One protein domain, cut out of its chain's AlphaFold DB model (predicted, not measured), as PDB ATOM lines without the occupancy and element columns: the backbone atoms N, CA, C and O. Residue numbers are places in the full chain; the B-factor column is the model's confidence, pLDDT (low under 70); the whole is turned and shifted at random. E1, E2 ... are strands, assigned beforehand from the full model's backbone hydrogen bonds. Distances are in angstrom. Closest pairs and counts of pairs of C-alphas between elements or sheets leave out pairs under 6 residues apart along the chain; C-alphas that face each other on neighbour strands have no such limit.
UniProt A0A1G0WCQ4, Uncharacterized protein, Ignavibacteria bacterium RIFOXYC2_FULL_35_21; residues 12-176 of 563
ATOM      1  N   ARG A  12      -4.313 -18.221  32.389       84.94
ATOM      2  CA  ARG A  12      -4.989 -17.719  33.596       84.94
ATOM      3  C   ARG A  12      -6.296 -18.464  33.830       84.94
ATOM      4  O   ARG A  12      -7.073 -18.660  32.903       84.94
ATOM      5  N   GLY A  13      -6.541 -18.870  35.073       86.62
ATOM      6  CA  GLY A  13      -7.838 -19.396  35.492       86.62
ATOM      7  C   GLY A  13      -8.786 -18.260  35.872       86.62
ATOM      8  O   GLY A  13      -8.363 -17.283  36.492       86.62
ATOM      9  N   ARG A  14     -10.063 -18.392  35.519       88.19
ATOM     10  CA  ARG A  14     -11.138 -17.475  35.906       88.19
ATOM     11  C   ARG A  14     -12.364 -18.285  36.322       88.19
ATOM     12  O   ARG A  14     -12.669 -19.295  35.699       88.19
ATOM     13  N   LEU A  15     -13.059 -17.833  37.358       90.81
ATOM     14  CA  LEU A  15     -14.341 -18.383  37.789       90.81
ATOM     15  C   LEU A  15     -15.388 -17.273  37.712       90.81
ATOM     16  O   LEU A  15     -15.171 -16.203  38.280       90.81
ATOM     17  N   ASN A  16     -16.493 -17.516  37.008       89.50
ATOM     18  CA  ASN A  16     -17.624 -16.589  36.948       89.50
ATOM     19  C   ASN A  16     -18.845 -17.166  37.653       89.50
ATOM     20  O   ASN A  16     -19.080 -18.371  37.604       89.50
ATOM     21  N   PHE A  17     -19.651 -16.269  38.208       92.31
ATOM     22  CA  PHE A  17     -21.042 -16.515  38.560       92.31
ATOM     23  C   PHE A  17     -21.894 -15.660  37.626       92.31
ATOM     24  O   PHE A  17     -21.603 -14.474  37.457       92.31
ATOM     25  N   ALA A  18     -22.892 -16.254  36.980       90.56
ATOM     26  CA  ALA A  18     -23.686 -15.586  35.956       90.56
ATOM     27  C   ALA A  18     -25.179 -15.861  36.139       90.56
ATOM     28  O   ALA A  18     -25.569 -16.932  36.592       90.56
ATOM     29  N   TYR A  19     -26.005 -14.899  35.743       92.88
ATOM     30  CA  TYR A  19     -27.430 -15.094  35.501       92.88
ATOM     31  C   TYR A  19     -27.664 -14.952  33.997       92.88
ATOM     32  O   TYR A  19     -27.186 -13.986  33.399       92.88
ATOM     33  N   SER A  20     -28.335 -15.917  33.373       89.50
ATOM     34  CA  SER A  20     -28.540 -15.950  31.923       89.50
ATOM     35  C   SER A  20     -29.990 -16.225  31.565       89.50
ATOM     36  O   SER A  20     -30.664 -17.012  32.226       89.50
ATOM     37  N   TYR A  21     -30.437 -15.565  30.499       89.62
ATOM     38  CA  TYR A  21     -31.731 -15.768  29.869       89.62
ATOM     39  C   TYR A  21     -31.499 -16.487  28.532       89.62
ATOM     40  O   TYR A  21     -30.926 -15.901  27.615       89.62
ATOM     41  N   LEU A  22     -31.866 -17.770  28.454       86.75
ATOM     42  CA  LEU A  22     -31.587 -18.691  27.334       86.75
ATOM     43  C   LEU A  22     -32.802 -18.924  26.420       86.75
ATOM     44  O   LEU A  22     -32.896 -19.933  25.725       86.75
ATOM     45  N   SER A  23     -33.736 -17.989  26.451       84.44
ATOM     46  CA  SER A  23     -34.992 -18.017  25.713       84.44
ATOM     47  C   SER A  23     -34.815 -17.941  24.205       84.44
ATOM     48  O   SER A  23     -33.949 -17.217  23.705       84.44
ATOM     49  N   ALA A  24     -35.675 -18.652  23.482       82.94
ATOM     50  CA  ALA A  24     -35.767 -18.584  22.031       82.94
ATOM     51  C   ALA A  24     -37.205 -18.817  21.558       82.94
ATOM     52  O   ALA A  24     -37.927 -19.638  22.133       82.94
ATOM     53  N   ASP A  25     -37.556 -18.148  20.461       87.56
ATOM     54  CA  ASP A  25     -38.828 -18.334  19.773       87.56
ATOM     55  C   ASP A  25     -38.599 -19.233  18.562       87.56
ATOM     56  O   ASP A  25     -37.823 -18.914  17.653       87.56
ATOM     57  N   LEU A  26     -39.274 -20.376  18.540       86.88
ATOM     58  CA  LEU A  26     -39.319 -21.253  17.386       86.88
ATOM     59  C   LEU A  26     -40.603 -20.967  16.621       86.88
ATOM     60  O   LEU A  26     -41.703 -21.114  17.148       86.88
ATOM     61  N   THR A  27     -40.460 -20.599  15.349       92.44
ATOM     62  CA  THR A  27     -41.611 -20.464  14.461       92.44
ATOM     63  C   THR A  27     -41.431 -21.284  13.199       92.44
ATOM     64  O   THR A  27     -40.338 -21.347  12.634       92.44
ATOM     65  N   ARG A  28     -42.506 -21.940  12.760       93.88
ATOM     66  CA  ARG A  28     -42.521 -22.740  11.535       93.88
ATOM     67  C   ARG A  28     -43.849 -22.571  10.825       93.88
ATOM     68  O   ARG A  28     -44.895 -22.810  11.412       93.88
ATOM     69  N   GLU A  29     -43.796 -22.202   9.555       95.69
ATOM     70  CA  GLU A  29     -44.979 -22.174   8.701       95.69
ATOM     71  C   GLU A  29     -45.219 -23.554   8.080       95.69
ATOM     72  O   GLU A  29     -44.285 -24.255   7.682       95.69
ATOM     73  N   GLU A  30     -46.481 -23.949   8.017       94.06
ATOM     74  CA  GLU A  30     -46.958 -25.198   7.453       94.06
ATOM     75  C   GLU A  30     -48.144 -24.924   6.530       94.06
ATOM     76  O   GLU A  30     -49.078 -24.196   6.867       94.06
ATOM     77  N   PHE A  31     -48.112 -25.537   5.352       93.88
ATOM     78  CA  PHE A  31     -49.266 -25.577   4.471       93.88
ATOM     79  C   PHE A  31     -50.256 -26.622   4.992       93.88
ATOM     80  O   PHE A  31     -49.943 -27.810   5.015       93.88
ATOM     81  N   ILE A  32     -51.446 -26.178   5.394       90.25
ATOM     82  CA  ILE A  32     -52.462 -27.035   6.032       90.25
ATOM     83  C   ILE A  32     -53.576 -27.473   5.071       90.25
ATOM     84  O   ILE A  32     -54.477 -28.209   5.465       90.25
ATOM     85  N   GLY A  33     -53.529 -27.027   3.814       87.12
ATOM     86  CA  GLY A  33     -54.508 -27.370   2.783       87.12
ATOM     87  C   GLY A  33     -55.045 -26.149   2.042       87.12
ATOM     88  O   GLY A  33     -54.649 -25.017   2.299       87.12
ATOM     89  N   HIS A  34     -55.953 -26.371   1.096       87.44
ATOM     90  CA  HIS A  34     -56.600 -25.287   0.358       87.44
ATOM     91  C   HIS A  34     -57.914 -24.890   1.032       87.44
ATOM     92  O   HIS A  34     -58.751 -25.741   1.328       87.44
ATOM     93  N   VAL A  35     -58.102 -23.591   1.249       82.81
ATOM     94  CA  VAL A  35     -59.330 -23.010   1.786       82.81
ATOM     95  C   VAL A  35     -60.157 -22.483   0.622       82.81
ATOM     96  O   VAL A  35     -59.699 -21.642  -0.155       82.81
ATOM     97  N   ILE A  36     -61.379 -23.001   0.495       81.81
ATOM     98  CA  ILE A  36     -62.330 -22.619  -0.550       81.81
ATOM     99  C   ILE A  36     -63.495 -21.898   0.122       81.81
ATOM    100  O   ILE A  36     -64.164 -22.455   0.989       81.81
ATOM    101  N   THR A  37     -63.738 -20.645  -0.255       77.44
ATOM    102  CA  THR A  37     -64.861 -19.846   0.257       77.44
ATOM    103  C   THR A  37     -65.569 -19.173  -0.912       77.44
ATOM    104  O   THR A  37     -65.040 -18.251  -1.532       77.44
ATOM    105  N   GLY A  38     -66.768 -19.658  -1.249       81.06
ATOM    106  CA  GLY A  38     -67.464 -19.249  -2.472       81.06
ATOM    107  C   GLY A  38     -66.637 -19.589  -3.718       81.06
ATOM    108  O   GLY A  38     -66.309 -20.751  -3.936       81.06
ATOM    109  N   ASN A  39     -66.271 -18.568  -4.499       82.81
ATOM    110  CA  ASN A  39     -65.412 -18.699  -5.685       82.81
ATOM    111  C   ASN A  39     -63.926 -18.405  -5.401       82.81
ATOM    112  O   ASN A  39     -63.118 -18.392  -6.330       82.81
ATOM    113  N   THR A  40     -63.560 -18.130  -4.147       75.44
ATOM    114  CA  THR A  40     -62.183 -17.805  -3.769       75.44
ATOM    115  C   THR A  40     -61.450 -19.068  -3.342       75.44
ATOM    116  O   THR A  40     -61.928 -19.817  -2.487       75.44
ATOM    117  N   TYR A  41     -60.277 -19.283  -3.935       84.38
ATOM    118  CA  TYR A  41     -59.361 -20.379  -3.640       84.38
ATOM    119  C   TYR A  41     -58.073 -19.803  -3.058       84.38
ATOM    120  O   TYR A  41     -57.432 -18.958  -3.686       84.38
ATOM    121  N   THR A  42     -57.685 -20.217  -1.855       88.69
ATOM    122  CA  THR A  42     -56.483 -19.692  -1.195       88.69
ATOM    123  C   THR A  42     -55.771 -20.791  -0.422       88.69
ATOM    124  O   THR A  42     -56.390 -21.733   0.065       88.69
ATOM    125  N   ASN A  43     -54.449 -20.692  -0.311       90.31
ATOM    126  CA  ASN A  43     -53.676 -21.619   0.503       90.31
ATOM    127  C   ASN A  43     -53.897 -21.315   1.989       90.31
ATOM    128  O   ASN A  43     -53.666 -20.194   2.446       90.31
ATOM    129  N   GLY A  44     -54.315 -22.340   2.722       91.12
ATOM    130  CA  GLY A  44     -54.285 -22.392   4.170       91.12
ATOM    131  C   GLY A  44     -52.841 -22.519   4.633       91.12
ATOM    132  O   GLY A  44     -52.188 -23.525   4.348       91.12
ATOM    133  N   ILE A  45     -52.336 -21.505   5.326       93.94
ATOM    134  CA  ILE A  45     -51.002 -21.527   5.925       93.94
ATOM    135  C   ILE A  45     -51.159 -21.273   7.412       93.94
ATOM    136  O   ILE A  45     -51.750 -20.276   7.834       93.94
ATOM    137  N   SER A  46     -50.610 -22.190   8.189       94.19
ATOM    138  CA  SER A  46     -50.559 -22.129   9.634       94.19
ATOM    139  C   SER A  46     -49.135 -21.872  10.102       94.19
ATOM    140  O   SER A  46     -48.185 -22.408   9.540       94.19
ATOM    141  N   LYS A  47     -48.976 -21.048  11.129       95.56
ATOM    142  CA  LYS A  47     -47.707 -20.783  11.794       95.56
ATOM    143  C   LYS A  47     -47.726 -21.438  13.167       95.56
ATOM    144  O   LYS A  47     -48.471 -21.026  14.051       95.56
ATOM    145  N   HIS A  48     -46.865 -22.428  13.345       94.31
ATOM    146  CA  HIS A  48     -46.542 -23.011  14.640       94.31
ATOM    147  C   HIS A  48     -45.609 -22.065  15.381       94.31
ATOM    148  O   HIS A  48     -44.599 -21.638  14.812       94.31
ATOM    149  N   ILE A  49     -45.950 -21.734  16.621       93.00
ATOM    150  CA  ILE A  49     -45.206 -20.820  17.483       93.00
ATOM    151  C   ILE A  49     -44.925 -21.553  18.794       93.00
ATOM    152  O   ILE A  49     -45.842 -22.058  19.438       93.00
ATOM    153  N   VAL A  50     -43.651 -21.612  19.176       90.81
ATOM    154  CA  VAL A  50     -43.209 -22.053  20.500       90.81
ATOM    155  C   VAL A  50     -42.286 -20.980  21.052       90.81
ATOM    156  O   VAL A  50     -41.162 -20.821  20.576       90.81
ATOM    157  N   GLU A  51     -42.760 -20.247  22.045       91.75
ATOM    158  CA  GLU A  51     -41.960 -19.294  22.806       91.75
ATOM    159  C   GLU A  51     -41.475 -19.981  24.079       91.75
ATOM    160  O   GLU A  51     -42.196 -20.757  24.715       91.75
ATOM    161  N   SER A  52     -40.232 -19.711  24.459       89.81
ATOM    162  CA  SER A  52     -39.634 -20.277  25.665       89.81
ATOM    163  C   SER A  52     -39.015 -19.178  26.509       89.81
ATOM    164  O   SER A  52     -38.304 -18.327  25.989       89.81
ATOM    165  N   ALA A  53     -39.276 -19.197  27.815       90.56
ATOM    166  CA  ALA A  53     -38.739 -18.250  28.782       90.56
ATOM    167  C   ALA A  53     -37.894 -18.992  29.825       90.56
ATOM    168  O   ALA A  53     -38.432 -19.570  30.771       90.56
ATOM    169  N   ILE A  54     -36.571 -18.994  29.644       90.50
ATOM    170  CA  ILE A  54     -35.646 -19.823  30.426       90.50
ATOM    171  C   ILE A  54     -34.602 -18.948  31.112       90.50
ATOM    172  O   ILE A  54     -33.756 -18.342  30.458       90.50
ATOM    173  N   SER A  55     -34.621 -18.940  32.441       91.44
ATOM    174  CA  SER A  55     -33.681 -18.198  33.283       91.44
ATOM    175  C   SER A  55     -32.828 -19.153  34.104       91.44
ATOM    176  O   SER A  55     -33.357 -20.063  34.741       91.44
ATOM    177  N   MET A  56     -31.515 -18.932  34.143       91.56
ATOM    178  CA  MET A  56     -30.567 -19.799  34.844       91.56
ATOM    179  C   MET A  56     -29.562 -19.008  35.670       91.56
ATOM    180  O   MET A  56     -29.105 -17.941  35.258       91.56
ATOM    181  N   VAL A  57     -29.150 -19.581  36.800       94.88
ATOM    182  CA  VAL A  57     -27.947 -19.165  37.533       94.88
ATOM    183  C   VAL A  57     -26.841 -20.163  37.229       94.88
ATOM    184  O   VAL A  57     -27.076 -21.369  37.232       94.88
ATOM    185  N   MET A  58     -25.639 -19.673  36.942       94.69
ATOM    186  CA  MET A  58     -24.552 -20.484  36.406       94.69
ATOM    187  C   MET A  58     -23.217 -20.216  37.091       94.69
ATOM    188  O   MET A  58     -22.923 -19.091  37.501       94.69
ATOM    189  N   ILE A  59     -22.381 -21.251  37.132       96.50
ATOM    190  CA  ILE A  59     -20.960 -21.171  37.470       96.50
ATOM    191  C   ILE A  59     -20.148 -21.502  36.218       96.50
ATOM    192  O   ILE A  59     -20.397 -22.511  35.555       96.50
ATOM    193  N   GLU A  60     -19.160 -20.665  35.903       94.62
ATOM    194  CA  GLU A  60     -18.357 -20.795  34.686       94.62
ATOM    195  C   GLU A  60     -16.852 -20.809  34.998       94.62
ATOM    196  O   GLU A  60     -16.218 -19.748  35.090       94.62
ATOM    197  N   PRO A  61     -16.238 -21.989  35.187       95.62
ATOM    198  CA  PRO A  61     -14.788 -22.107  35.178       95.62
ATOM    199  C   PRO A  61     -14.247 -21.928  33.753       95.62
ATOM    200  O   PRO A  61     -14.690 -22.583  32.809       95.62
ATOM    201  N   GLN A  62     -13.259 -21.049  33.601       94.19
ATOM    202  CA  GLN A  62     -12.647 -20.691  32.324       94.19
ATOM    203  C   GLN A  62     -11.121 -20.702  32.413       94.19
ATOM    204  O   GLN A  62     -10.529 -20.275  33.407       94.19
ATOM    205  N   PHE A  63     -10.491 -21.106  31.318       94.31
ATOM    206  CA  PHE A  63      -9.081 -20.891  31.038       94.31
ATOM    207  C   PHE A  63      -8.946 -19.784  30.000       94.31
ATOM    208  O   PHE A  63      -9.566 -19.847  28.940       94.31
ATOM    209  N   ILE A  64      -8.140 -18.775  30.312       91.31
ATOM    210  CA  ILE A  64      -7.823 -17.651  29.435       91.31
ATOM    211  C   ILE A  64      -6.425 -17.871  28.872       91.31
ATOM    212  O   ILE A  64      -5.486 -18.154  29.621       91.31
ATOM    213  N   ILE A  65      -6.309 -17.717  27.561       90.69
ATOM    214  CA  ILE A  65      -5.084 -17.861  26.787       90.69
ATOM    215  C   ILE A  65      -4.841 -16.531  26.073       90.69
ATOM    216  O   ILE A  65      -5.770 -15.929  25.535       90.69
ATOM    217  N   TYR A  66      -3.593 -16.074  26.066       88.56
ATOM    218  CA  TYR A  66      -3.155 -14.892  25.323       88.56
ATOM    219  C   TYR A  66      -2.350 -15.372  24.113       88.56
ATOM    220  O   TYR A  66      -1.201 -15.773  24.288       88.56
ATOM    221  N   PRO A  67      -2.933 -15.416  22.900       83.56
ATOM    222  CA  PRO A  67      -2.258 -15.995  21.738       83.56
ATOM    223  C   PRO A  67      -0.966 -15.268  21.340       83.56
ATOM    224  O   PRO A  67      -0.104 -15.859  20.700       83.56
ATOM    225  N   THR A  68      -0.846 -13.986  21.691       78.56
ATOM    226  CA  THR A  68       0.299 -13.120  21.395       78.56
ATOM    227  C   THR A  68       0.382 -12.002  22.433       78.56
ATOM    228  O   THR A  68      -0.651 -11.540  22.917       78.56
ATOM    229  N   ASP A  69       1.600 -11.564  22.756       77.81
ATOM    230  CA  ASP A  69       1.848 -10.408  23.626       77.81
ATOM    231  C   ASP A  69       1.756  -9.068  22.861       77.81
ATOM    232  O   ASP A  69       1.720  -8.005  23.477       77.81
ATOM    233  N   GLU A  70       1.723  -9.098  21.520       82.06
ATOM    234  CA  GLU A  70       1.719  -7.897  20.664       82.06
ATOM    235  C   GLU A  70       0.355  -7.203  20.598       82.06
ATOM    236  O   GLU A  70       0.279  -5.982  20.457       82.06
ATOM    237  N   TYR A  71      -0.726  -7.978  20.698       84.06
ATOM    238  CA  TYR A  71      -2.094  -7.479  20.610       84.06
ATOM    239  C   TYR A  71      -2.834  -7.785  21.908       84.06
ATOM    240  O   TYR A  71      -2.691  -8.887  22.439       84.06
ATOM    241  N   PRO A  72      -3.696  -6.879  22.399       88.81
ATOM    242  CA  PRO A  72      -4.458  -7.087  23.626       88.81
ATOM    243  C   PRO A  72      -5.661  -8.032  23.420       88.81
ATOM    244  O   PRO A  72      -6.776  -7.773  23.876       88.81
ATOM    245  N   LEU A  73      -5.444  -9.136  22.704       91.25
ATOM    246  CA  LEU A  73      -6.425 -10.170  22.413       91.25
ATOM    247  C   LEU A  73      -6.221 -11.349  23.366       91.25
ATOM    248  O   LEU A  73      -5.118 -11.862  23.530       91.25
ATOM    249  N   SER A  74      -7.313 -11.825  23.949       92.06
ATOM    250  CA  SER A  74      -7.333 -13.071  24.710       92.06
ATOM    251  C   SER A  74      -8.451 -13.968  24.214       92.06
ATOM    252  O   SER A  74      -9.529 -13.500  23.848       92.06
ATOM    253  N   THR A  75      -8.201 -15.266  24.205       94.00
ATOM    254  CA  THR A  75      -9.220 -16.284  23.968       94.00
ATOM    255  C   THR A  75      -9.501 -17.012  25.267       94.00
ATOM    256  O   THR A  75      -8.678 -17.034  26.185       94.00
ATOM    257  N   PHE A  76     -10.690 -17.582  25.388       93.44
ATOM    258  CA  PHE A  76     -11.026 -18.403  26.533       93.44
ATOM    259  C   PHE A  76     -11.811 -19.637  26.122       93.44
ATOM    260  O   PHE A  76     -12.581 -19.629  25.162       93.44
ATOM    261  N   THR A  77     -11.601 -20.699  26.890       95.56
ATOM    262  CA  THR A  77     -12.380 -21.932  26.838       95.56
ATOM    263  C   THR A  77     -12.796 -22.298  28.252       95.56
ATOM    264  O   THR A  77     -12.051 -22.057  29.205       95.56
ATOM    265  N   GLY A  78     -13.995 -22.829  28.427       95.31
ATOM    266  CA  GLY A  78     -14.521 -23.133  29.747       95.31
ATOM    267  C   GLY A  78     -15.759 -24.001  29.705       95.31
ATOM    268  O   GLY A  78     -16.256 -24.359  28.641       95.31
ATOM    269  N   LEU A  79     -16.258 -24.325  30.886       96.38
ATOM    270  CA  LEU A  79     -17.506 -25.057  31.063       96.38
ATOM    271  C   LEU A  79     -18.541 -24.119  31.682       96.38
ATOM    272  O   LEU A  79     -18.178 -23.187  32.397       96.38
ATOM    273  N   GLN A  80     -19.817 -24.370  31.421       94.56
ATOM    274  CA  GLN A  80     -20.928 -23.732  32.117       94.56
ATOM    275  C   GLN A  80     -21.756 -24.804  32.807       94.56
ATOM    276  O   GLN A  80     -22.152 -25.786  32.178       94.56
ATOM    277  N   PHE A  81     -22.016 -24.583  34.089       95.00
ATOM    278  CA  PHE A  81     -22.916 -25.393  34.896       95.00
ATOM    279  C   PHE A  81     -24.049 -24.492  35.362       95.00
ATOM    280  O   PHE A  81     -23.799 -23.550  36.112       95.00
ATOM    281  N   GLY A  82     -25.261 -24.746  34.879       92.44
ATOM    282  CA  GLY A  82     -26.442 -23.939  35.158       92.44
ATOM    283  C   GLY A  82     -27.501 -24.697  35.940       92.44
ATOM    284  O   GLY A  82     -27.743 -25.875  35.682       92.44
ATOM    285  N   ILE A  83     -28.146 -23.997  36.868       91.19
ATOM    286  CA  ILE A  83     -29.367 -24.439  37.539       91.19
ATOM    287  C   ILE A  83     -30.501 -23.531  37.041       91.19
ATOM    288  O   ILE A  83     -30.372 -22.301  37.144       91.19
ATOM    289  N   PRO A  84     -31.587 -24.091  36.479       89.31
ATOM    290  CA  PRO A  84     -32.730 -23.297  36.057       89.31
ATOM    291  C   PRO A  84     -33.445 -22.692  37.270       89.31
ATOM    292  O   PRO A  84     -33.704 -23.367  38.262       89.31
ATOM    293  N   VAL A  85     -33.757 -21.401  37.178       89.88
ATOM    294  CA  VAL A  85     -34.550 -20.657  38.171       89.88
ATOM    295  C   VAL A  85     -36.008 -20.547  37.726       89.88
ATOM    296  O   VAL A  85     -36.904 -20.552  38.559       89.88
ATOM    297  N   SER A  86     -36.243 -20.438  36.418       88.75
ATOM    298  CA  SER A  86     -37.577 -20.350  35.816       88.75
ATOM    299  C   SER A  86     -37.537 -20.932  34.410       88.75
ATOM    300  O   SER A  86     -36.592 -20.654  33.668       88.75
ATOM    301  N   MET A  87     -38.559 -21.705  34.039       87.75
ATOM    302  CA  MET A  87     -38.684 -22.338  32.724       87.75
ATOM    303  C   MET A  87     -40.150 -22.380  32.299       87.75
ATOM    304  O   MET A  87     -40.866 -23.304  32.666       87.75
ATOM    305  N   ASN A  88     -40.575 -21.401  31.505       90.00
ATOM    306  CA  ASN A  88     -41.941 -21.328  30.989       90.00
ATOM    307  C   ASN A  88     -41.958 -21.530  29.476       90.00
ATOM    308  O   ASN A  88     -40.970 -21.234  28.795       90.00
ATOM    309  N   TYR A  89     -43.087 -21.986  28.953       90.50
ATOM    310  CA  TYR A  89     -43.342 -22.027  27.522       90.50
ATOM    311  C   TYR A  89     -44.732 -21.496  27.188       90.50
ATOM    312  O   TYR A  89     -45.650 -21.529  28.007       90.50
ATOM    313  N   LEU A  90     -44.854 -21.031  25.952       90.75
ATOM    314  CA  LEU A  90     -46.110 -20.770  25.273       90.75
ATOM    315  C   LEU A  90     -46.042 -21.507  23.942       90.75
ATOM    316  O   LEU A  90     -45.113 -21.308  23.163       90.75
ATOM    317  N   GLN A  91     -47.024 -22.351  23.677       92.25
ATOM    318  CA  GLN A  91     -47.187 -23.004  22.394       92.25
ATOM    319  C   GLN A  91     -48.549 -22.646  21.829       92.25
ATOM    320  O   GLN A  91     -49.561 -22.761  22.514       92.25
ATOM    321  N   GLU A  92     -48.580 -22.283  20.554       94.44
ATOM    322  CA  GLU A  92     -49.824 -22.170  19.813       94.44
ATOM    323  C   GLU A  92     -49.617 -22.407  18.321       94.44
ATOM    324  O   GLU A  92     -48.531 -22.241  17.763       94.44
ATOM    325  N   GLU A  93     -50.705 -22.780  17.663       93.88
ATOM    326  CA  GLU A  93     -50.796 -22.816  16.218       93.88
ATOM    327  C   GLU A  93     -51.707 -21.670  15.764       93.88
ATOM    328  O   GLU A  93     -52.846 -21.560  16.224       93.88
ATOM    329  N   ARG A  94     -51.211 -20.805  14.873       94.19
ATOM    330  CA  ARG A  94     -51.923 -19.614  14.399       94.19
ATOM    331  C   ARG A  94     -52.130 -19.655  12.890       94.19
ATOM    332  O   ARG A  94     -51.165 -19.693  12.131       94.19
ATOM    333  N   LEU A  95     -53.377 -19.540  12.445       92.31
ATOM    334  CA  LEU A  95     -53.701 -19.404  11.030       92.31
ATOM    335  C   LEU A  95     -53.245 -18.026  10.532       92.31
ATOM    336  O   LEU A  95     -53.691 -17.000  11.042       92.31
ATOM    337  N   ILE A  96     -52.349 -18.003   9.546       93.81
ATOM    338  CA  ILE A  96     -51.823 -16.762   8.952       93.81
ATOM    339  C   ILE A  96     -52.373 -16.494   7.547       93.81
ATOM    340  O   ILE A  96     -52.321 -15.361   7.076       93.81
ATOM    341  N   SER A  97     -52.914 -17.515   6.880       91.56
ATOM    342  CA  SER A  97     -53.605 -17.383   5.598       91.56
ATOM    343  C   SER A  97     -54.696 -18.452   5.472       91.56
ATOM    344  O   SER A  97     -54.418 -19.603   5.807       91.56
ATOM    345  N   PRO A  98     -55.892 -18.127   4.947       88.56
ATOM    346  CA  PRO A  98     -56.365 -16.773   4.659       88.56
ATOM    347  C   PRO A  98     -56.638 -15.980   5.951       88.56
ATOM    348  O   PRO A  98     -56.972 -16.558   6.981       88.56
ATOM    349  N   ASP A  99     -56.525 -14.654   5.885       84.44
ATOM    350  CA  ASP A  99     -56.712 -13.726   7.016       84.44
ATOM    351  C   ASP A  99     -58.151 -13.681   7.566       84.44
ATOM    352  O   ASP A  99     -58.371 -13.309   8.716       84.44
ATOM    353  N   PHE A 100     -59.128 -14.102   6.762       83.50
ATOM    354  CA  PHE A 100     -60.533 -14.254   7.148       83.50
ATOM    355  C   PHE A 100     -60.894 -15.660   7.667       83.50
ATOM    356  O   PHE A 100     -62.049 -15.903   8.024       83.50
ATOM    357  N   GLY A 101     -59.953 -16.610   7.653       83.69
ATOM    358  CA  GLY A 101     -60.197 -17.993   8.060       83.69
ATOM    359  C   GLY A 101     -60.237 -18.176   9.580       83.69
ATOM    360  O   GLY A 101     -59.609 -17.432  10.327       83.69
ATOM    361  N   THR A 102     -60.942 -19.207  10.042       89.44
ATOM    362  CA  THR A 102     -60.875 -19.694  11.430       89.44
ATOM    363  C   THR A 102     -60.749 -21.215  11.433       89.44
ATOM    364  O   THR A 102     -61.112 -21.875  10.457       89.44
ATOM    365  N   TYR A 103     -60.206 -21.767  12.513       87.88
ATOM    366  CA  TYR A 103     -60.195 -23.201  12.776       87.88
ATOM    367  C   TYR A 103     -61.600 -23.711  13.138       87.88
ATOM    368  O   TYR A 103     -62.546 -22.944  13.314       87.88
ATOM    369  N   GLU A 104     -61.735 -25.025  13.308       84.81
ATOM    370  CA  GLU A 104     -62.964 -25.711  13.723       84.81
ATOM    371  C   GLU A 104     -63.549 -25.208  15.057       84.81
ATOM    372  O   GLU A 104     -64.738 -25.378  15.320       84.81
ATOM    373  N   ASN A 105     -62.725 -24.561  15.886       84.44
ATOM    374  CA  ASN A 105     -63.115 -23.930  17.148       84.44
ATOM    375  C   ASN A 105     -63.645 -22.487  16.980       84.44
ATOM    376  O   ASN A 105     -63.990 -21.849  17.974       84.44
ATOM    377  N   GLY A 106     -63.691 -21.956  15.752       87.12
ATOM    378  CA  GLY A 106     -64.104 -20.583  15.447       87.12
ATOM    379  C   GLY A 106     -63.068 -19.506  15.791       87.12
ATOM    380  O   GLY A 106     -63.391 -18.321  15.741       87.12
ATOM    381  N   GLN A 107     -61.837 -19.886  16.143       90.50
ATOM    382  CA  GLN A 107     -60.733 -18.972  16.451       90.50
ATOM    383  C   GLN A 107     -59.655 -19.024  15.361       90.50
ATOM    384  O   GLN A 107     -59.565 -19.975  14.591       90.50
ATOM    385  N   THR A 108     -58.808 -17.996  15.293       89.75
ATOM    386  CA  THR A 108     -57.627 -17.968  14.406       89.75
ATOM    387  C   THR A 108     -56.424 -18.705  15.000       89.75
ATOM    388  O   THR A 108     -55.379 -18.803  14.357       89.75
ATOM    389  N   THR A 109     -56.562 -19.236  16.215       90.81
ATOM    390  CA  THR A 109     -55.559 -20.040  16.912       90.81
ATOM    391  C   THR A 109     -56.154 -21.358  17.400       90.81
ATOM    392  O   THR A 109     -57.353 -21.465  17.678       90.81
ATOM    393  N   ARG A 110     -55.314 -22.385  17.514       90.31
ATOM    394  CA  ARG A 110     -55.649 -23.658  18.161       90.31
ATOM    395  C   ARG A 110     -54.426 -24.241  18.859       90.31
ATOM    396  O   ARG A 110     -53.307 -23.777  18.662       90.31
ATOM    397  N   GLY A 111     -54.650 -25.253  19.700       86.12
ATOM    398  CA  GLY A 111     -53.566 -25.915  20.430       86.12
ATOM    399  C   GLY A 111     -52.786 -24.975  21.355       86.12
ATOM    400  O   GLY A 111     -51.613 -25.227  21.605       86.12
ATOM    401  N   HIS A 112     -53.423 -23.891  21.815       90.88
ATOM    402  CA  HIS A 112     -52.832 -22.942  22.750       90.88
ATOM    403  C   HIS A 112     -52.590 -23.630  24.098       90.88
ATOM    404  O   HIS A 112     -53.515 -24.196  24.687       90.88
ATOM    405  N   SER A 113     -51.348 -23.597  24.560       89.38
ATOM    406  CA  SER A 113     -50.912 -24.161  25.830       89.38
ATOM    407  C   SER A 113     -49.784 -23.307  26.386       89.38
ATOM    408  O   SER A 113     -48.768 -23.121  25.722       89.38
ATOM    409  N   ASP A 114     -49.934 -22.855  27.621       89.44
ATOM    410  CA  ASP A 114     -48.919 -22.117  28.362       89.44
ATOM    411  C   ASP A 114     -48.699 -22.727  29.750       89.44
ATOM    412  O   ASP A 114     -49.574 -23.400  30.301       89.44
ATOM    413  N   GLY A 115     -47.505 -22.525  30.300       88.56
ATOM    414  CA  GLY A 115     -47.172 -22.959  31.653       88.56
ATOM    415  C   GLY A 115     -45.696 -23.278  31.844       88.56
ATOM    416  O   GLY A 115     -44.842 -22.905  31.035       88.56
ATOM    417  N   ASP A 116     -45.400 -23.989  32.930       87.38
ATOM    418  CA  ASP A 116     -44.058 -24.490  33.215       87.38
ATOM    419  C   ASP A 116     -43.669 -25.587  32.217       87.38
ATOM    420  O   ASP A 116     -44.466 -26.474  31.899       87.38
ATOM    421  N   ILE A 117     -42.418 -25.573  31.750       83.19
ATOM    422  CA  ILE A 117     -41.884 -26.660  30.921       83.19
ATOM    423  C   ILE A 117     -41.931 -27.963  31.743       83.19
ATOM    424  O   ILE A 117     -41.322 -28.022  32.814       83.19
ATOM    425  N   PRO A 118     -42.614 -29.024  31.269       70.25
ATOM    426  CA  PRO A 118     -42.774 -30.254  32.034       70.25
ATOM    427  C   PRO A 118     -41.441 -30.996  32.184       70.25
ATOM    428  O   PRO A 118     -40.673 -31.125  31.225       70.25
ATOM    429  N   LEU A 119     -41.203 -31.517  33.395       65.06
ATOM    430  CA  LEU A 119     -40.001 -32.277  33.769       65.06
ATOM    431  C   LEU A 119     -38.707 -31.557  33.333       65.06
ATOM    432  O   LEU A 119     -37.969 -32.057  32.475       65.06
ATOM    433  N   PRO A 120     -38.450 -30.346  33.871       74.00
ATOM    434  CA  PRO A 120     -37.252 -29.596  33.537       74.00
ATOM    435  C   PRO A 120     -36.024 -30.358  34.037       74.00
ATOM    436  O   PRO A 120     -35.997 -30.846  35.169       74.00
ATOM    437  N   SER A 121     -34.989 -30.438  33.203       76.38
ATOM    438  CA  SER A 121     -33.708 -30.993  33.638       76.38
ATOM    439  C   SER A 121     -33.182 -30.176  34.818       76.38
ATOM    440  O   SER A 121     -33.121 -28.946  34.758       76.38
ATOM    441  N   SER A 122     -32.747 -30.848  35.882       77.06
ATOM    442  CA  SER A 122     -32.217 -30.176  37.071       77.06
ATOM    443  C   SER A 122     -30.879 -29.469  36.820       77.06
ATOM    444  O   SER A 122     -30.456 -28.659  37.645       77.06
ATOM    445  N   LEU A 123     -30.189 -29.785  35.713       84.62
ATOM    446  CA  LEU A 123     -28.856 -29.274  35.391       84.62
ATOM    447  C   LEU A 123     -28.688 -28.957  33.895       84.62
ATOM    448  O   LEU A 123     -29.000 -29.763  33.013       84.62
ATOM    449  N   TYR A 124     -28.094 -27.796  33.619       90.62
ATOM    450  CA  TYR A 124     -27.634 -27.367  32.299       90.62
ATOM    451  C   TYR A 124     -26.108 -27.448  32.213       90.62
ATOM    452  O   TYR A 124     -25.400 -26.927  33.078       90.62
ATOM    453  N   PHE A 125     -25.597 -28.082  31.158       94.38
ATOM    454  CA  PHE A 125     -24.168 -28.183  30.885       94.38
ATOM    455  C   PHE A 125     -23.850 -27.691  29.476       94.38
ATOM    456  O   PHE A 125     -24.460 -28.143  28.503       94.38
ATOM    457  N   ALA A 126     -22.857 -26.808  29.363       95.69
ATOM    458  CA  ALA A 126     -22.378 -26.317  28.078       95.69
ATOM    459  C   ALA A 126     -20.858 -26.153  28.025       95.69
ATOM    460  O   ALA A 126     -20.196 -25.875  29.028       95.69
ATOM    461  N   LEU A 127     -20.314 -26.290  26.816       96.94
ATOM    462  CA  LEU A 127     -18.942 -25.909  26.493       96.94
ATOM    463  C   LEU A 127     -18.928 -24.448  26.032       96.94
ATOM    464  O   LEU A 127     -19.667 -24.082  25.122       96.94
ATOM    465  N   SER A 128     -18.079 -23.624  26.638       95.69
ATOM    466  CA  SER A 128     -17.958 -22.197  26.338       95.69
ATOM    467  C   SER A 128     -16.647 -21.905  25.622       95.69
ATOM    468  O   SER A 128     -15.577 -22.316  26.074       95.69
ATOM    469  N   LEU A 129     -16.727 -21.168  24.520       96.81
ATOM    470  CA  LEU A 129     -15.594 -20.691  23.734       96.81
ATOM    471  C   LEU A 129     -15.782 -19.201  23.472       96.81
ATOM    472  O   LEU A 129     -16.883 -18.760  23.150       96.81
ATOM    473  N   GLY A 130     -14.724 -18.408  23.566       95.56
ATOM    474  CA  GLY A 130     -14.849 -16.995  23.241       95.56
ATOM    475  C   GLY A 130     -13.541 -16.247  23.102       95.56
ATOM    476  O   GLY A 130     -12.451 -16.777  23.326       95.56
ATOM    477  N   ALA A 131     -13.676 -14.987  22.715       95.00
ATOM    478  CA  ALA A 131     -12.584 -14.050  22.534       95.00
ATOM    479  C   ALA A 131     -12.928 -12.712  23.191       95.00
ATOM    480  O   ALA A 131     -14.084 -12.287  23.221       95.00
ATOM    481  N   ARG A 132     -11.903 -12.051  23.729       93.94
ATOM    482  CA  ARG A 132     -11.982 -10.730  24.350       93.94
ATOM    483  C   ARG A 132     -10.852  -9.862  23.840       93.94
ATOM    484  O   ARG A 132      -9.719 -10.330  23.745       93.94
ATOM    485  N   TYR A 133     -11.147  -8.597  23.601       93.50
ATOM    486  CA  TYR A 133     -10.150  -7.607  23.213       93.50
ATOM    487  C   TYR A 133     -10.111  -6.503  24.271       93.50
ATOM    488  O   TYR A 133     -11.164  -5.975  24.603       93.50
ATOM    489  N   GLU A 134      -8.952  -6.163  24.843       92.62
ATOM    490  CA  GLU A 134      -8.861  -5.017  25.762       92.62
ATOM    491  C   GLU A 134      -8.972  -3.724  24.949       92.62
ATOM    492  O   GLU A 134      -8.038  -3.317  24.261       92.62
ATOM    493  N   LEU A 135     -10.148  -3.096  24.997       92.88
ATOM    494  CA  LEU A 135     -10.434  -1.898  24.216       92.88
ATOM    495  C   LEU A 135      -9.850  -0.650  24.879       92.88
ATOM    496  O   LEU A 135      -9.322   0.228  24.202       92.88
ATOM    497  N   TYR A 136      -9.974  -0.555  26.203       92.75
ATOM    498  CA  TYR A 136      -9.538   0.614  26.955       92.75
ATOM    499  C   TYR A 136      -9.146   0.245  28.384       92.75
ATOM    500  O   TYR A 136      -9.823  -0.555  29.032       92.75
ATOM    501  N   LYS A 137      -8.081   0.868  28.891       90.12
ATOM    502  CA  LYS A 137      -7.566   0.675  30.249       90.12
ATOM    503  C   LYS A 137      -7.418   2.022  30.949       90.12
ATOM    504  O   LYS A 137      -6.785   2.930  30.415       90.12
ATOM    505  N   PHE A 138      -7.972   2.142  32.152       91.19
ATOM    506  CA  PHE A 138      -7.933   3.360  32.963       91.19
ATOM    507  C   PHE A 138      -7.712   3.020  34.438       91.19
ATOM    508  O   PHE A 138      -8.530   2.375  35.093       91.19
ATOM    509  N   GLY A 139      -6.567   3.446  34.977       87.94
ATOM    510  CA  GLY A 139      -6.155   3.094  36.335       87.94
ATOM    511  C   GLY A 139      -6.121   1.577  36.544       87.94
ATOM    512  O   GLY A 139      -5.440   0.855  35.817       87.94
ATOM    513  N   ASN A 140      -6.887   1.104  37.527       89.06
ATOM    514  CA  ASN A 140      -7.029  -0.315  37.853       89.06
ATOM    515  C   ASN A 140      -8.220  -0.968  37.132       89.06
ATOM    516  O   ASN A 140      -8.670  -2.018  37.567       89.06
ATOM    517  N   PHE A 141      -8.769  -0.371  36.075       91.12
ATOM    518  CA  PHE A 141      -9.902  -0.925  35.335       91.12
ATOM    519  C   PHE A 141      -9.573  -1.131  33.855       91.12
ATOM    520  O   PHE A 141      -8.823  -0.354  33.263       91.12
ATOM    521  N   SER A 142     -10.172  -2.160  33.261       91.88
ATOM    522  CA  SER A 142     -10.133  -2.447  31.825       91.88
ATOM    523  C   SER A 142     -11.549  -2.707  31.303       91.88
ATOM    524  O   SER A 142     -12.345  -3.353  31.986       91.88
ATOM    525  N   ILE A 143     -11.857  -2.240  30.093       94.88
ATOM    526  CA  ILE A 143     -13.090  -2.569  29.362       94.88
ATOM    527  C   ILE A 143     -12.738  -3.514  28.221       94.88
ATOM    528  O   ILE A 143     -11.884  -3.199  27.388       94.88
ATOM    529  N   LEU A 144     -13.417  -4.659  28.175       94.62
ATOM    530  CA  LEU A 144     -13.171  -5.700  27.188       94.62
ATOM    531  C   LEU A 144     -14.472  -6.079  26.472       94.62
ATOM    532  O   LEU A 144     -15.299  -6.749  27.092       94.62
ATOM    533  N   PRO A 145     -14.694  -5.704  25.199       96.38
ATOM    534  CA  PRO A 145     -15.670  -6.398  24.366       96.38
ATOM    535  C   PRO A 145     -15.406  -7.908  24.368       96.38
ATOM    536  O   PRO A 145     -14.258  -8.357  24.306       96.38
ATOM    537  N   GLU A 146     -16.480  -8.683  24.444       95.12
ATOM    538  CA  GLU A 146     -16.480 -10.138  24.508       95.12
ATOM    539  C   GLU A 146     -17.419 -10.698  23.440       95.12
ATOM    540  O   GLU A 146     -18.579 -10.299  23.354       95.12
ATOM    541  N   LEU A 147     -16.917 -11.660  22.667       97.19
ATOM    542  CA  LEU A 147     -17.723 -12.554  21.844       97.19
ATOM    543  C   LEU A 147     -17.624 -13.956  22.438       97.19
ATOM    544  O   LEU A 147     -16.521 -14.465  22.659       97.19
ATOM    545  N   ARG A 148     -18.767 -14.584  22.684       94.69
ATOM    546  CA  ARG A 148     -18.855 -15.896  23.321       94.69
ATOM    547  C   ARG A 148     -19.840 -16.788  22.595       94.69
ATOM    548  O   ARG A 148     -20.964 -16.382  22.335       94.69
ATOM    549  N   PHE A 149     -19.441 -18.026  22.363       96.62
ATOM    550  CA  PHE A 149     -20.306 -19.105  21.930       96.62
ATOM    551  C   PHE A 149     -20.388 -20.176  23.021       96.62
ATOM    552  O   PHE A 149     -19.362 -20.638  23.521       96.62
ATOM    553  N   ASN A 150     -21.605 -20.570  23.379       95.19
ATOM    554  CA  ASN A 150     -21.870 -21.662  24.308       95.19
ATOM    555  C   ASN A 150     -22.608 -22.773  23.566       95.19
ATOM    556  O   ASN A 150     -23.689 -22.543  23.024       95.19
ATOM    557  N   LEU A 151     -22.024 -23.966  23.563       96.56
ATOM    558  CA  LEU A 151     -22.602 -25.170  22.987       96.56
ATOM    559  C   LEU A 151     -23.270 -25.986  24.096       96.56
ATOM    560  O   LEU A 151     -22.567 -26.575  24.919       96.56
ATOM    561  N   GLY A 152     -24.602 -26.027  24.113       94.75
ATOM    562  CA  GLY A 152     -25.369 -26.827  25.069       94.75
ATOM    563  C   GLY A 152     -25.220 -28.321  24.810       94.75
ATOM    564  O   GLY A 152     -25.422 -28.799  23.693       94.75
ATOM    565  N   LEU A 153     -24.863 -29.068  25.849       94.00
ATOM    566  CA  LEU A 153     -24.560 -30.495  25.759       94.00
ATOM    567  C   LEU A 153     -25.681 -31.362  26.344       94.00
ATOM    568  O   LEU A 153     -25.897 -32.474  25.845       94.00
ATOM    569  N   THR A 154     -26.421 -30.846  27.330       91.62
ATOM    570  CA  THR A 154     -27.572 -31.512  27.961       91.62
ATOM    571  C   THR A 154     -28.909 -31.018  27.414       91.62
ATOM    572  O   THR A 154     -29.007 -29.916  26.871       91.62
ATOM    573  N   ASN A 155     -29.937 -31.858  27.553       89.75
ATOM    574  CA  ASN A 155     -31.309 -31.486  27.222       89.75
ATOM    575  C   ASN A 155     -31.913 -30.621  28.334       89.75
ATOM    576  O   ASN A 155     -31.591 -30.798  29.508       89.75
ATOM    577  N   LEU A 156     -32.803 -29.706  27.956       85.94
ATOM    578  CA  LEU A 156     -33.538 -28.838  28.878       85.94
ATOM    579  C   LEU A 156     -34.738 -29.539  29.542       85.94
ATOM    580  O   LEU A 156     -35.176 -29.119  30.606       85.94
ATOM    581  N   THR A 157     -35.243 -30.618  28.944       83.25
ATOM    582  CA  THR A 157     -36.366 -31.439  29.434       83.25
ATOM    583  C   THR A 157     -36.076 -32.918  29.171       83.25
ATOM    584  O   THR A 157     -35.349 -33.251  28.231       83.25
ATOM    585  N   GLU A 158     -36.612 -33.812  30.002       77.44
ATOM    586  CA  GLU A 158     -36.351 -35.259  29.929       77.44
ATOM    587  C   GLU A 158     -37.011 -35.947  28.719       77.44
ATOM    588  O   GLU A 158     -36.508 -36.961  28.233       77.44
ATOM    589  N   HIS A 159     -38.106 -35.393  28.191       75.25
ATOM    590  CA  HIS A 159     -38.891 -36.027  27.123       75.25
ATOM    591  C   HIS A 159     -38.429 -35.697  25.703       75.25
ATOM    592  O   HIS A 159     -38.737 -36.438  24.768       75.25
ATOM    593  N   PHE A 160     -37.696 -34.598  25.521       79.94
ATOM    594  CA  PHE A 160     -37.325 -34.099  24.201       79.94
ATOM    595  C   PHE A 160     -35.819 -33.871  24.093       79.94
ATOM    596  O   PHE A 160     -35.161 -33.422  25.030       79.94
ATOM    597  N   ASN A 161     -35.263 -34.121  22.906       85.94
ATOM    598  CA  ASN A 161     -33.875 -33.785  22.585       85.94
ATOM    599  C   ASN A 161     -33.739 -32.281  22.283       85.94
ATOM    600  O   ASN A 161     -33.439 -31.880  21.161       85.94
ATOM    601  N   TRP A 162     -34.037 -31.449  23.281       87.12
ATOM    602  CA  TRP A 162     -33.974 -29.995  23.184       87.12
ATOM    603  C   TRP A 162     -32.733 -29.472  23.898       87.12
ATOM    604  O   TRP A 162     -32.682 -29.429  25.126       87.12
ATOM    605  N   LYS A 163     -31.743 -29.032  23.117       90.81
ATOM    606  CA  LYS A 163     -30.511 -28.405  23.610       90.81
ATOM    607  C   LYS A 163     -30.489 -26.928  23.243       90.81
ATOM    608  O   LYS A 163     -30.766 -26.580  22.098       90.81
ATOM    609  N   ALA A 164     -30.117 -26.070  24.189       89.38
ATOM    610  CA  ALA A 164     -29.942 -24.641  23.944       89.38
ATOM    611  C   ALA A 164     -28.464 -24.307  23.741       89.38
ATOM    612  O   ALA A 164     -27.627 -24.642  24.571       89.38
ATOM    613  N   SER A 165     -28.142 -23.641  22.635       92.94
ATOM    614  CA  SER A 165     -26.819 -23.062  22.381       92.94
ATOM    615  C   SER A 165     -26.976 -21.567  22.148       92.94
ATOM    616  O   SER A 165     -27.975 -21.136  21.575       92.94
ATOM    617  N   SER A 166     -26.005 -20.770  22.583       91.69
ATOM    618  CA  SER A 166     -26.105 -19.309  22.542       91.69
ATOM    619  C   SER A 166     -24.853 -18.681  21.946       91.69
ATOM    620  O   SER A 166     -23.738 -19.046  22.325       91.69
ATOM    621  N   LEU A 167     -25.032 -17.671  21.102       93.94
ATOM    622  CA  LEU A 167     -23.981 -16.736  20.713       93.94
ATOM    623  C   LEU A 167     -24.261 -15.395  21.395       93.94
ATOM    624  O   LEU A 167     -25.353 -14.849  21.269       93.94
ATOM    625  N   SER A 168     -23.288 -14.869  22.128       91.31
ATOM    626  CA  SER A 168     -23.423 -13.641  22.909       91.31
ATOM    627  C   SER A 168     -22.320 -12.657  22.547       91.31
ATOM    628  O   SER A 168     -21.149 -13.028  22.457       91.31
ATOM    629  N   ILE A 169     -22.699 -11.392  22.386       95.12
ATOM    630  CA  ILE A 169     -21.783 -10.257  22.299       95.12
ATOM    631  C   ILE A 169     -22.022  -9.353  23.507       95.12
ATOM    632  O   ILE A 169     -23.166  -9.092  23.877       95.12
ATOM    633  N   GLY A 170     -20.956  -8.897  24.151       93.00
ATOM    634  CA  GLY A 170     -21.060  -8.075  25.352       93.00
ATOM    635  C   GLY A 170     -19.784  -7.309  25.657       93.00
ATOM    636  O   GLY A 170     -18.855  -7.277  24.855       93.00
ATOM    637  N   ALA A 171     -19.737  -6.688  26.834       92.50
ATOM    638  CA  ALA A 171     -18.555  -6.009  27.347       92.50
ATOM    639  C   ALA A 171     -18.334  -6.365  28.820       92.50
ATOM    640  O   ALA A 171     -19.278  -6.501  29.594       92.50
ATOM    641  N   VAL A 172     -17.071  -6.502  29.207       90.88
ATOM    642  CA  VAL A 172     -16.634  -6.820  30.564       90.88
ATOM    643  C   VAL A 172     -15.918  -5.607  31.138       90.88
ATOM    644  O   VAL A 172     -14.967  -5.113  30.537       90.88
ATOM    645  N   LEU A 173     -16.332  -5.163  32.323       91.56
ATOM    646  CA  LEU A 173     -15.551  -4.249  33.152       91.56
ATOM    647  C   LEU A 173     -14.717  -5.077  34.134       91.56
ATOM    648  O   LEU A 173     -15.258  -5.755  35.006       91.56
ATOM    649  N   GLN A 174     -13.401  -5.037  33.984       89.75
ATOM    650  CA  GLN A 174     -12.463  -5.815  34.786       89.75
ATOM    651  C   GLN A 174     -11.691  -4.902  35.738       89.75
ATOM    652  O   GLN A 174     -11.053  -3.956  35.290       89.75
ATOM    653  N   TYR A 175     -11.701  -5.211  37.038       88.75
ATOM    654  CA  TYR A 175     -10.849  -4.559  38.034       88.75
ATOM    655  C   TYR A 175      -9.545  -5.348  38.230       88.75
ATOM    656  O   TYR A 175      -9.559  -6.537  38.542       88.75
ATOM    657  N   ASN A 176      -8.418  -4.670  38.052       84.19
ATOM    658  CA  ASN A 176      -7.053  -5.172  38.113       84.19
ATOM    659  C   ASN A 176      -6.302  -4.444  39.246       84.19
ATOM    660  O   ASN A 176      -5.648  -3.431  38.985       84.19
TER     661      ASN A 176
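What this domain is: This is residues 12 to 176 of the 563 residues of an uncharacterized protein of Ignavibacteria bacterium RIFOXYC2_FULL_35_21 (UniProt A0A1G0WCQ4). One twisted sheet curls into a small barrel of E1, E3, E4, E6, E8 and E9, nearly closed but with a gap between E1 and E9, and runs on into a long arm of E2, E5 and the continuing E3 and E4. The arm makes much of the length; the short E7 hairpins with E8 at the barrel's far end. The printed part has 165 residues, of which 117 are in nine named strands, E1 to E9 in order along the chain, with no named helix; the class is all strand, and neighbour strands are antiparallel. It is only just loose, close to extended, with a radius of gyration of the C-alphas of 22.6 A and spans of 75 by 33 by 24 A.

Where its parts are: E3, residues 40 to 65, is 64.8 A long, from C-alpha 40 at (-62.183, -17.805, -3.769). E4, residues 73 to 97, measures 50.6 A. E2 is residues 25 to 37, E5 109 to 116, E6 124 to 133, E7 136 to 138, E8 141 to 152. E1, residues 12 to 21, begins at (-4.989, -17.719, 33.596); E9, residues 166 to 175, ends at (-10.849, -4.559, 38.034).

How they stand to each other: E3 has E1 and E2 on one side, N 14 to O 62 at 2.9 A and N 28 to O 48 at 2.9 A, and E4 on the other, N 51 to O 90 at 2.8 A. E4 bends by 90 degrees at residue 83; it has E3 on one side and, on the other side, E5, N 91 to O 113 at 2.8 A, and E6, N 76 to O 130 at 2.8 A. E8 has E6, N 129 to O 149 at 2.9 A, and E7, N 138 to O 141 at 2.9 A, on one side and E9, N 146 to O 170 at 2.8 A, on the other. E2 to E5 and E7 to E9 form meanders, each strand the antiparallel neighbour of the one before. E1 and E9 are apart.

The domain as a whole: The C-alphas of Gly 38 and Gly 139 are farthest apart, 75.9 A. The printed part has no cut. The links E4 to E5 and E8 to E9 are long. Residue 119 is under pLDDT 70.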